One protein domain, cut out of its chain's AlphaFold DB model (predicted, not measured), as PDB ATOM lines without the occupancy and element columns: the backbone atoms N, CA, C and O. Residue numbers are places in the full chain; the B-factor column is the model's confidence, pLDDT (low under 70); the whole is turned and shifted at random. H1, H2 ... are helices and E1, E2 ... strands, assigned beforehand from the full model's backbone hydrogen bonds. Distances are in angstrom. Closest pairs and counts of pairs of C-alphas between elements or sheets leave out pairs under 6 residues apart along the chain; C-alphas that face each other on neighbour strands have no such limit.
ATOM      1  N   LYS A 653     184.145 204.452 158.780       94.50
ATOM      2  CA  LYS A 653     185.140 203.393 158.644       94.50
ATOM      3  C   LYS A 653     186.494 203.992 158.280       94.50
ATOM      4  O   LYS A 653     186.618 204.689 157.270       94.50
ATOM      5  N   VAL A 654     187.525 203.669 159.052       96.81
ATOM      6  CA  VAL A 654     188.893 204.143 158.828       96.81
ATOM      7  C   VAL A 654     189.829 202.963 158.613       96.81
ATOM      8  O   VAL A 654     190.009 202.126 159.497       96.81
ATOM      9  N   LYS A 655     190.456 202.897 157.437       96.62
ATOM     10  CA  LYS A 655     191.467 201.879 157.125       96.62
ATOM     11  C   LYS A 655     192.855 202.389 157.470       96.62
ATOM     12  O   LYS A 655     193.229 203.474 157.035       96.62
ATOM     13  N   VAL A 656     193.645 201.600 158.192       96.06
ATOM     14  CA  VAL A 656     195.026 201.967 158.544       96.06
ATOM     15  C   VAL A 656     196.024 201.132 157.740       96.06
ATOM     16  O   VAL A 656     195.924 199.907 157.663       96.06
ATOM     17  N   LEU A 657     197.001 201.797 157.134       95.94
ATOM     18  CA  LEU A 657     198.052 201.213 156.310       95.94
ATOM     19  C   LEU A 657     199.421 201.568 156.891       95.94
ATOM     20  O   LEU A 657     199.619 202.679 157.381       95.94
ATOM     21  N   SER A 658     200.386 200.657 156.796       94.56
ATOM     22  CA  SER A 658     201.786 200.947 157.110       94.56
ATOM     23  C   SER A 658     202.734 200.151 156.220       94.56
ATOM     24  O   SER A 658     202.326 199.253 155.483       94.56
ATOM     25  N   ASN A 659     204.021 200.478 156.305       92.94
ATOM     26  CA  ASN A 659     205.080 199.812 155.556       92.94
ATOM     27  C   ASN A 659     205.719 198.616 156.270       92.94
ATOM     28  O   ASN A 659     206.496 197.881 155.660       92.94
ATOM     29  N   TRP A 660     205.450 198.441 157.563       90.44
ATOM     30  CA  TRP A 660     206.186 197.509 158.421       90.44
ATOM     31  C   TRP A 660     205.339 196.343 158.942       90.44
ATOM     32  O   TRP A 660     205.895 195.414 159.528       90.44
ATOM     33  N   THR A 661     204.020 196.354 158.728       92.56
ATOM     34  CA  THR A 661     203.121 195.253 159.099       92.56
ATOM     35  C   THR A 661     201.899 195.181 158.176       92.56
ATOM     36  O   THR A 661     201.688 196.058 157.341       92.56
ATOM     37  N   THR A 662     201.101 194.121 158.309       93.94
ATOM     38  CA  THR A 662     199.828 193.958 157.591       93.94
ATOM     39  C   THR A 662     198.749 194.896 158.142       93.94
ATOM     40  O   THR A 662     198.810 195.316 159.303       93.94
ATOM     41  N   THR A 663     197.734 195.210 157.334       93.19
ATOM     42  CA  THR A 663     196.588 196.025 157.773       93.19
ATOM     43  C   THR A 663     195.825 195.358 158.915       93.19
ATOM     44  O   THR A 663     195.416 196.036 159.857       93.19
ATOM     45  N   GLU A 664     195.681 194.035 158.884       94.12
ATOM     46  CA  GLU A 664     195.031 193.245 159.928       94.12
ATOM     47  C   GLU A 664     195.775 193.367 161.264       94.12
ATOM     48  O   GLU A 664     195.165 193.627 162.304       94.12
ATOM     49  N   ASP A 665     197.104 193.231 161.245       93.12
ATOM     50  CA  ASP A 665     197.915 193.336 162.457       93.12
ATOM     51  C   ASP A 665     197.940 194.756 163.017       93.12
ATOM     52  O   ASP A 665     197.858 194.922 164.234       93.12
ATOM     53  N   LEU A 666     198.013 195.776 162.156       93.31
ATOM     54  CA  LEU A 666     197.974 197.171 162.591       93.31
ATOM     55  C   LEU A 666     196.613 197.538 163.189       93.31
ATOM     56  O   LEU A 666     196.559 198.138 164.260       93.31
ATOM     57  N   THR A 667     195.523 197.110 162.545       94.25
ATOM     58  CA  THR A 667     194.151 197.309 163.039       94.25
ATOM     59  C   THR A 667     193.968 196.662 164.406       94.25
ATOM     60  O   THR A 667     193.425 197.279 165.316       94.25
ATOM     61  N   ARG A 668     194.491 195.446 164.604       90.50
ATOM     62  CA  ARG A 668     194.480 194.772 165.910       90.50
ATOM     63  C   ARG A 668     195.337 195.498 166.950       90.50
ATOM     64  O   ARG A 668     194.930 195.611 168.104       90.50
ATOM     65  N   LEU A 669     196.524 195.963 166.562       91.44
ATOM     66  CA  LEU A 669     197.463 196.643 167.453       91.44
ATOM     67  C   LEU A 669     196.879 197.959 167.974       91.44
ATOM     68  O   LEU A 669     196.868 198.189 169.185       91.44
ATOM     69  N   TRP A 670     196.394 198.792 167.056       93.25
ATOM     70  CA  TRP A 670     195.789 200.088 167.349       93.25
ATOM     71  C   TRP A 670     194.350 199.961 167.851       93.25
ATOM     72  O   TRP A 670     193.897 200.830 168.575       93.25
ATOM     73  N   GLY A 671     193.666 198.839 167.622       90.00
ATOM     74  CA  GLY A 671     192.379 198.541 168.254       90.00
ATOM     75  C   GLY A 671     192.430 198.568 169.785       90.00
ATOM     76  O   GLY A 671     191.461 198.941 170.430       90.00
ATOM     77  N   ARG A 672     193.589 198.289 170.399       91.25
ATOM     78  CA  ARG A 672     193.774 198.413 171.860       91.25
ATOM     79  C   ARG A 672     193.621 199.849 172.379       91.25
ATOM     80  O   ARG A 672     193.403 200.030 173.572       91.25
ATOM     81  N   GLN A 673     193.747 200.838 171.498       92.62
ATOM     82  CA  GLN A 673     193.600 202.268 171.779       92.62
ATOM     83  C   GLN A 673     192.131 202.727 171.756       92.62
ATOM     84  O   GLN A 673     191.814 203.844 172.168       92.62
ATOM     85  N   ALA A 674     191.226 201.868 171.280       85.19
ATOM     86  CA  ALA A 674     189.796 202.120 171.195       85.19
ATOM     87  C   ALA A 674     189.101 201.960 172.561       85.19
ATOM     88  O   ALA A 674     189.544 201.191 173.416       85.19
ATOM     89  N   GLN A 675     187.976 202.655 172.756       77.94
ATOM     90  CA  GLN A 675     187.173 202.550 173.981       77.94
ATOM     91  C   GLN A 675     186.498 201.177 174.099       77.94
ATOM     92  O   GLN A 675     186.393 200.633 175.198       77.94
ATOM     93  N   SER A 676     186.045 200.614 172.975       74.19
ATOM     94  CA  SER A 676     185.459 199.273 172.911       74.19
ATOM     95  C   SER A 676     185.677 198.645 171.534       74.19
ATOM     96  O   SER A 676     185.388 199.249 170.500       74.19
ATOM     97  N   GLY A 677     186.203 197.417 171.506       82.25
ATOM     98  CA  GLY A 677     186.504 196.700 170.265       82.25
ATOM     99  C   GLY A 677     187.492 197.462 169.374       82.25
ATOM    100  O   GLY A 677     188.655 197.609 169.728       82.25
ATOM    101  N   LEU A 678     187.021 197.923 168.212       86.31
ATOM    102  CA  LEU A 678     187.778 198.748 167.257       86.31
ATOM    103  C   LEU A 678     187.221 200.177 167.146       86.31
ATOM    104  O   LEU A 678     187.540 200.892 166.193       86.31
ATOM    105  N   ARG A 679     186.351 200.573 168.085       84.75
ATOM    106  CA  ARG A 679     185.566 201.804 168.012       84.75
ATOM    107  C   ARG A 679     185.972 202.844 169.050       84.75
ATOM    108  O   ARG A 679     186.145 202.552 170.236       84.75
ATOM    109  N   TRP A 680     186.074 204.074 168.574       81.75
ATOM    110  CA  TRP A 680     186.204 205.282 169.374       81.75
ATOM    111  C   TRP A 680     185.111 206.239 168.924       81.75
ATOM    112  O   TRP A 680     185.160 206.721 167.793       81.75
ATOM    113  N   ASP A 681     184.118 206.473 169.777       78.62
ATOM    114  CA  ASP A 681     182.920 207.226 169.406       78.62
ATOM    115  C   ASP A 681     182.276 206.674 168.109       78.62
ATOM    116  O   ASP A 681     181.867 205.511 168.048       78.62
ATOM    117  N   ASP A 682     182.178 207.495 167.062       78.62
ATOM    118  CA  ASP A 682     181.661 207.138 165.740       78.62
ATOM    119  C   ASP A 682     182.757 206.726 164.739       78.62
ATOM    120  O   ASP A 682     182.460 206.546 163.559       78.62
ATOM    121  N   ILE A 683     184.006 206.556 165.176       89.12
ATOM    122  CA  ILE A 683     185.123 206.082 164.352       89.12
ATOM    123  C   ILE A 683     185.341 204.588 164.578       89.12
ATOM    124  O   ILE A 683     185.523 204.142 165.711       89.12
ATOM    125  N   GLU A 684     185.391 203.813 163.499       92.00
ATOM    126  CA  GLU A 684     185.677 202.378 163.530       92.00
ATOM    127  C   GLU A 684     186.878 202.045 162.649       92.00
ATOM    128  O   GLU A 684     186.881 202.342 161.452       92.00
ATOM    129  N   LEU A 685     187.892 201.390 163.221       93.94
ATOM    130  CA  LEU A 685     188.983 200.851 162.412       93.94
ATOM    131  C   LEU A 685     188.494 199.640 161.610       93.94
ATOM    132  O   LEU A 685     187.849 198.747 162.158       93.94
ATOM    133  N   THR A 686     188.838 199.586 160.324       93.81
ATOM    134  CA  THR A 686     188.453 198.485 159.434       93.81
ATOM    135  C   THR A 686     189.609 198.002 158.563       93.81
ATOM    136  O   THR A 686     190.551 198.734 158.254       93.81
ATOM    137  N   THR A 687     189.499 196.754 158.118       92.56
ATOM    138  CA  THR A 687     190.333 196.165 157.066       92.56
ATOM    139  C   THR A 687     189.697 196.300 155.676       92.56
ATOM    140  O   THR A 687     190.376 196.077 154.671       92.56
ATOM    141  N   ASP A 688     188.418 196.679 155.599       89.00
ATOM    142  CA  ASP A 688     187.644 196.743 154.357       89.00
ATOM    143  C   ASP A 688     188.182 197.803 153.383       89.00
ATOM    144  O   ASP A 688     188.621 198.882 153.781       89.00
ATOM    145  N   ASP A 689     188.113 197.521 152.081       85.38
ATOM    146  CA  ASP A 689     188.497 198.479 151.032       85.38
ATOM    147  C   ASP A 689     187.465 199.604 150.822       85.38
ATOM    148  O   ASP A 689     187.777 200.620 150.201       85.38
ATOM    149  N   ASP A 690     186.248 199.451 151.359       86.88
ATOM    150  CA  ASP A 690     185.166 200.443 151.286       86.88
ATOM    151  C   ASP A 690     185.245 201.527 152.378       86.88
ATOM    152  O   ASP A 690     184.279 202.261 152.584       86.88
ATOM    153  N   ALA A 691     186.390 201.647 153.060       92.19
ATOM    154  CA  ALA A 691     186.600 202.623 154.123       92.19
ATOM    155  C   ALA A 691     186.342 204.069 153.662       92.19
ATOM    156  O   ALA A 691     186.706 204.462 152.546       92.19
ATOM    157  N   ASP A 692     185.745 204.870 154.546       94.69
ATOM    158  CA  ASP A 692     185.426 206.278 154.308       94.69
ATOM    159  C   ASP A 692     186.695 207.145 154.333       94.69
ATOM    160  O   ASP A 692     186.821 208.069 153.532       94.69
ATOM    161  N   TYR A 693     187.663 206.795 155.191       96.31
ATOM    162  CA  TYR A 693     188.965 207.461 155.320       96.31
ATOM    163  C   TYR A 693     190.112 206.451 155.402       96.31
ATOM    164  O   TYR A 693     189.927 205.289 155.775       96.31
ATOM    165  N   VAL A 694     191.323 206.907 155.078       97.06
ATOM    166  CA  VAL A 694     192.545 206.094 155.147       97.06
ATOM    167  C   VAL A 694     193.594 206.800 156.001       97.06
ATOM    168  O   VAL A 694     193.828 207.994 155.851       97.06
ATOM    169  N   VAL A 695     194.264 206.064 156.881       97.25
ATOM    170  CA  VAL A 695     195.429 206.538 157.632       97.25
ATOM    171  C   VAL A 695     196.655 205.795 157.127       97.25
ATOM    172  O   VAL A 695     196.679 204.567 157.126       97.25
ATOM    173  N   VAL A 696     197.682 206.525 156.702       96.56
ATOM    174  CA  VAL A 696     198.946 205.958 156.224       96.56
ATOM    175  C   VAL A 696     200.053 206.288 157.214       96.56
ATOM    176  O   VAL A 696     200.437 207.445 157.367       96.56
ATOM    177  N   VAL A 697     200.594 205.261 157.861       95.12
ATOM    178  CA  VAL A 697     201.752 205.358 158.750       95.12
ATOM    179  C   VAL A 697     203.021 205.176 157.927       95.12
ATOM    180  O   VAL A 697     203.244 204.109 157.356       95.12
ATOM    181  N   ASN A 698     203.864 206.208 157.894       93.62
ATOM    182  CA  ASN A 698     205.064 206.331 157.062       93.62
ATOM    183  C   ASN A 698     204.779 206.297 155.550       93.62
ATOM    184  O   ASN A 698     204.795 207.337 154.902       93.62
ATOM    185  N   HIS A 699     204.523 205.118 154.986       93.19
ATOM    186  CA  HIS A 699     204.150 204.933 153.584       93.19
ATOM    187  C   HIS A 699     203.284 203.670 153.433       93.19
ATOM    188  O   HIS A 699     203.377 202.767 154.271       93.19
ATOM    189  N   PRO A 700     202.422 203.574 152.403       93.19
ATOM    190  CA  PRO A 700     201.557 202.412 152.233       93.19
ATOM    191  C   PRO A 700     202.370 201.177 151.789       93.19
ATOM    192  O   PRO A 700     203.527 201.313 151.361       93.19
ATOM    193  N   PRO A 701     201.779 199.967 151.855       90.94
ATOM    194  CA  PRO A 701     202.351 198.783 151.225       90.94
ATOM    195  C   PRO A 701     202.624 199.008 149.732       90.94
ATOM    196  O   PRO A 701     201.945 199.796 149.071       90.94
ATOM    197  N   VAL A 702     203.614 198.291 149.194       83.88
ATOM    198  CA  VAL A 702     203.955 198.346 147.763       83.88
ATOM    199  C   VAL A 702     202.714 197.995 146.928       83.88
ATOM    200  O   VAL A 702     201.971 197.084 147.285       83.88
ATOM    201  N   ASP A 703     202.485 198.741 145.845       83.44
ATOM    202  CA  ASP A 703     201.347 198.612 144.917       83.44
ATOM    203  C   ASP A 703     199.954 198.995 145.468       83.44
ATOM    204  O   ASP A 703     198.953 198.854 144.761       83.44
ATOM    205  N   VAL A 704     199.855 199.550 146.683       86.50
ATOM    206  CA  VAL A 704     198.590 200.088 147.220       86.50
ATOM    207  C   VAL A 704     198.452 201.573 146.882       86.50
ATOM    208  O   VAL A 704     199.273 202.398 147.279       86.50
ATOM    209  N   THR A 705     197.381 201.928 146.167       86.25
ATOM    210  CA  THR A 705     197.025 203.327 145.869       86.25
ATOM    211  C   THR A 705     195.968 203.820 146.854       86.25
ATOM    212  O   THR A 705     195.006 203.109 147.138       86.25
ATOM    213  N   VAL A 706     196.125 205.046 147.353       90.81
ATOM    214  CA  VAL A 706     195.171 205.699 148.267       90.81
ATOM    215  C   VAL A 706     194.537 206.916 147.601       90.81
ATOM    216  O   VAL A 706     195.139 207.510 146.709       90.81
ATOM    217  N   ALA A 707     193.334 207.291 148.037       90.94
ATOM    218  CA  ALA A 707     192.665 208.514 147.594       90.94
ATOM    219  C   ALA A 707     193.118 209.688 148.487       90.94
ATOM    220  O   ALA A 707     192.771 209.695 149.678       90.94
ATOM    221  N   PRO A 708     193.936 210.629 147.980       89.94
ATOM    222  CA  PRO A 708     194.601 211.632 148.812       89.94
ATOM    223  C   PRO A 708     193.643 212.496 149.650       89.94
ATOM    224  O   PRO A 708     193.871 212.682 150.845       89.94
ATOM    225  N   GLU A 709     192.512 212.912 149.085       87.56
ATOM    226  CA  GLU A 709     191.511 213.806 149.685       87.56
ATOM    227  C   GLU A 709     190.827 213.261 150.952       87.56
ATOM    228  O   GLU A 709     190.234 214.021 151.713       87.56
ATOM    229  N   ARG A 710     190.928 211.950 151.198       92.06
ATOM    230  CA  ARG A 710     190.415 211.266 152.399       92.06
ATOM    231  C   ARG A 710     191.512 210.571 153.208       92.06
ATOM    232  O   ARG A 710     191.219 209.715 154.042       92.06
ATOM    233  N   THR A 711     192.774 210.891 152.923       95.62
ATOM    234  CA  THR A 711     193.935 210.226 153.519       95.62
ATOM    235  C   THR A 711     194.654 211.129 154.520       95.62
ATOM    236  O   THR A 711     195.040 212.249 154.191       95.62
ATOM    237  N   ILE A 712     194.887 210.609 155.724       96.38
ATOM    238  CA  ILE A 712     195.712 211.213 156.776       96.38
ATOM    239  C   ILE A 712     197.079 210.524 156.757       96.38
ATOM    240  O   ILE A 712     197.158 209.300 156.868       96.38
ATOM    241  N   VAL A 713     198.163 211.286 156.631       95.44
ATOM    242  CA  VAL A 713     199.530 210.747 156.584       95.44
ATOM    243  C   VAL A 713     200.249 211.034 157.896       95.44
ATOM    244  O   VAL A 713     200.290 212.180 158.348       95.44
ATOM    245  N   LEU A 714     200.840 209.991 158.482       94.81
ATOM    246  CA  LEU A 714     201.561 210.006 159.756       94.81
ATOM    247  C   LEU A 714     203.031 209.599 159.531       94.81
ATOM    248  O   LEU A 714     203.359 208.413 159.632       94.81
ATOM    249  N   PRO A 715     203.933 210.536 159.195       91.31
ATOM    250  CA  PRO A 715     205.361 210.255 159.072       91.31
ATOM    251  C   PRO A 715     205.983 210.108 160.471       91.31
ATOM    252  O   PRO A 715     206.392 211.099 161.063       91.31
ATOM    253  N   MET A 716     206.030 208.885 161.009       91.00
ATOM    254  CA  MET A 716     206.431 208.627 162.403       91.00
ATOM    255  C   MET A 716     207.935 208.388 162.595       91.00
ATOM    256  O   MET A 716     208.447 208.539 163.706       91.00
ATOM    257  N   GLU A 717     208.656 208.002 161.538       89.62
ATOM    258  CA  GLU A 717     210.117 207.822 161.575       89.62
ATOM    259  C   GLU A 717     210.863 209.161 161.424       89.62
ATOM    260  O   GLU A 717     210.380 210.053 160.721       89.62
ATOM    261  N   PRO A 718     212.066 209.319 162.008       86.25
ATOM    262  CA  PRO A 718     212.862 210.542 161.889       86.25
ATOM    263  C   PRO A 718     213.368 210.752 160.454       86.25
ATOM    264  O   PRO A 718     213.515 209.785 159.700       86.25
ATOM    265  N   GLN A 719     213.705 211.993 160.079       82.00
ATOM    266  CA  GLN A 719     214.095 212.351 158.699       82.00
ATOM    267  C   GLN A 719     215.220 211.467 158.131       82.00
ATOM    268  O   GLN A 719     215.163 211.034 156.980       82.00
ATOM    269  N   VAL A 720     216.211 211.117 158.958       81.12
ATOM    270  CA  VAL A 720     217.351 210.264 158.568       81.12
ATOM    271  C   VAL A 720     216.939 208.856 158.105       81.12
ATOM    272  O   VAL A 720     217.655 208.230 157.324       81.12
ATOM    273  N   GLY A 721     215.782 208.356 158.555       79.19
ATOM    274  CA  GLY A 721     215.271 207.020 158.239       79.19
ATOM    275  C   GLY A 721     214.422 206.941 156.967       79.19
ATOM    276  O   GLY A 721     214.081 205.840 156.541       79.19
ATOM    277  N   ARG A 722     214.094 208.080 156.340       84.62
ATOM    278  CA  ARG A 722     213.124 208.157 155.228       84.62
ATOM    279  C   ARG A 722     213.743 207.991 153.836       84.62
ATOM    280  O   ARG A 722     213.060 208.089 152.815       84.62
ATOM    281  N   GLY A 723     215.053 207.745 153.772       80.06
ATOM    282  CA  GLY A 723     215.783 207.562 152.520       80.06
ATOM    283  C   GLY A 723     215.215 206.408 151.688       80.06
ATOM    284  O   GLY A 723     215.208 205.261 152.128       80.06
ATOM    285  N   GLY A 724     214.768 206.706 150.465       81.44
ATOM    286  CA  GLY A 724     214.238 205.706 149.530       81.44
ATOM    287  C   GLY A 724     212.715 205.525 149.543       81.44
ATOM    288  O   GLY A 724     212.228 204.655 148.829       81.44
ATOM    289  N   TRP A 725     211.958 206.342 150.287       87.94
ATOM    290  CA  TRP A 725     210.483 206.273 150.332       87.94
ATOM    291  C   TRP A 725     209.772 207.027 149.191       87.94
ATOM    292  O   TRP A 725     208.544 207.079 149.142       87.94
ATOM    293  N   GLY A 726     210.524 207.608 148.251       87.50
ATOM    294  CA  GLY A 726     209.961 208.356 147.122       87.50
ATOM    295  C   GLY A 726     209.155 209.573 147.585       87.50
ATOM    296  O   GLY A 726     209.619 210.330 148.432       87.50
TER     297      GLY A 726
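AT A GLANCE: This is residues 653 to 726 of the 1167 residues of a protein of Actinobacteria bacterium (UniProt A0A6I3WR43). With little regular structure, this is a small twisted sheet of four parallel strands with helix H1 over one face, and a tail, residues 715 to 726, lengthening it at one end. The 74 printed residues hold E1, H1, E2, E3, E4 along the chain, sheet order E2, E1, E3, E4; the class is mixed, with 28 residues in named elements. It is compact, radius of gyration of the C-alphas 12.6 A, but elongated, 37 by 23 by 18 A.

IN THESE COORDINATES: E1, residues 653 to 658, 16.9 A, begins at C-alpha (185.140, 203.393, 158.644). H1 is 663 to 671, 11.6 A; E2 683 to 686, 9.6 A; E3 693 to 697, 13.4 A; E4 711 to 714, 9.9 A, ending at (201.561, 210.006, 159.756).

HOW THE PARTS SIT: Between neighbour strands, backbone atoms within hydrogen-bond range are, for instance, N 654 and O 684 of E1 and E2 at 2.8 A, N 657 and O 695 of E1 and E3 at 2.8 A, and N 712 and O 694 of E4 and E3 at 2.8 A. H1 is on the sheet, over E1, height 7.5 A, slantwise at 56 degrees on the local plane; their closest C-alphas, Leu 657 and Thr 663, are 5.6 A apart. Every O i to N i+4 pair in H1 is within hydrogen-bond range. E1, H1, E2 form a strand-helix-strand unit, parallel neighbour strands with a helix between, its crossover right-handed.

THE WHOLE: The C-alphas farthest apart, Ser 676 and Gly 724, are 37.6 A apart. The printed part has no cut; links H1 to E2 and E3 to E4 are long. No printed residue is under 70 in pLDDT.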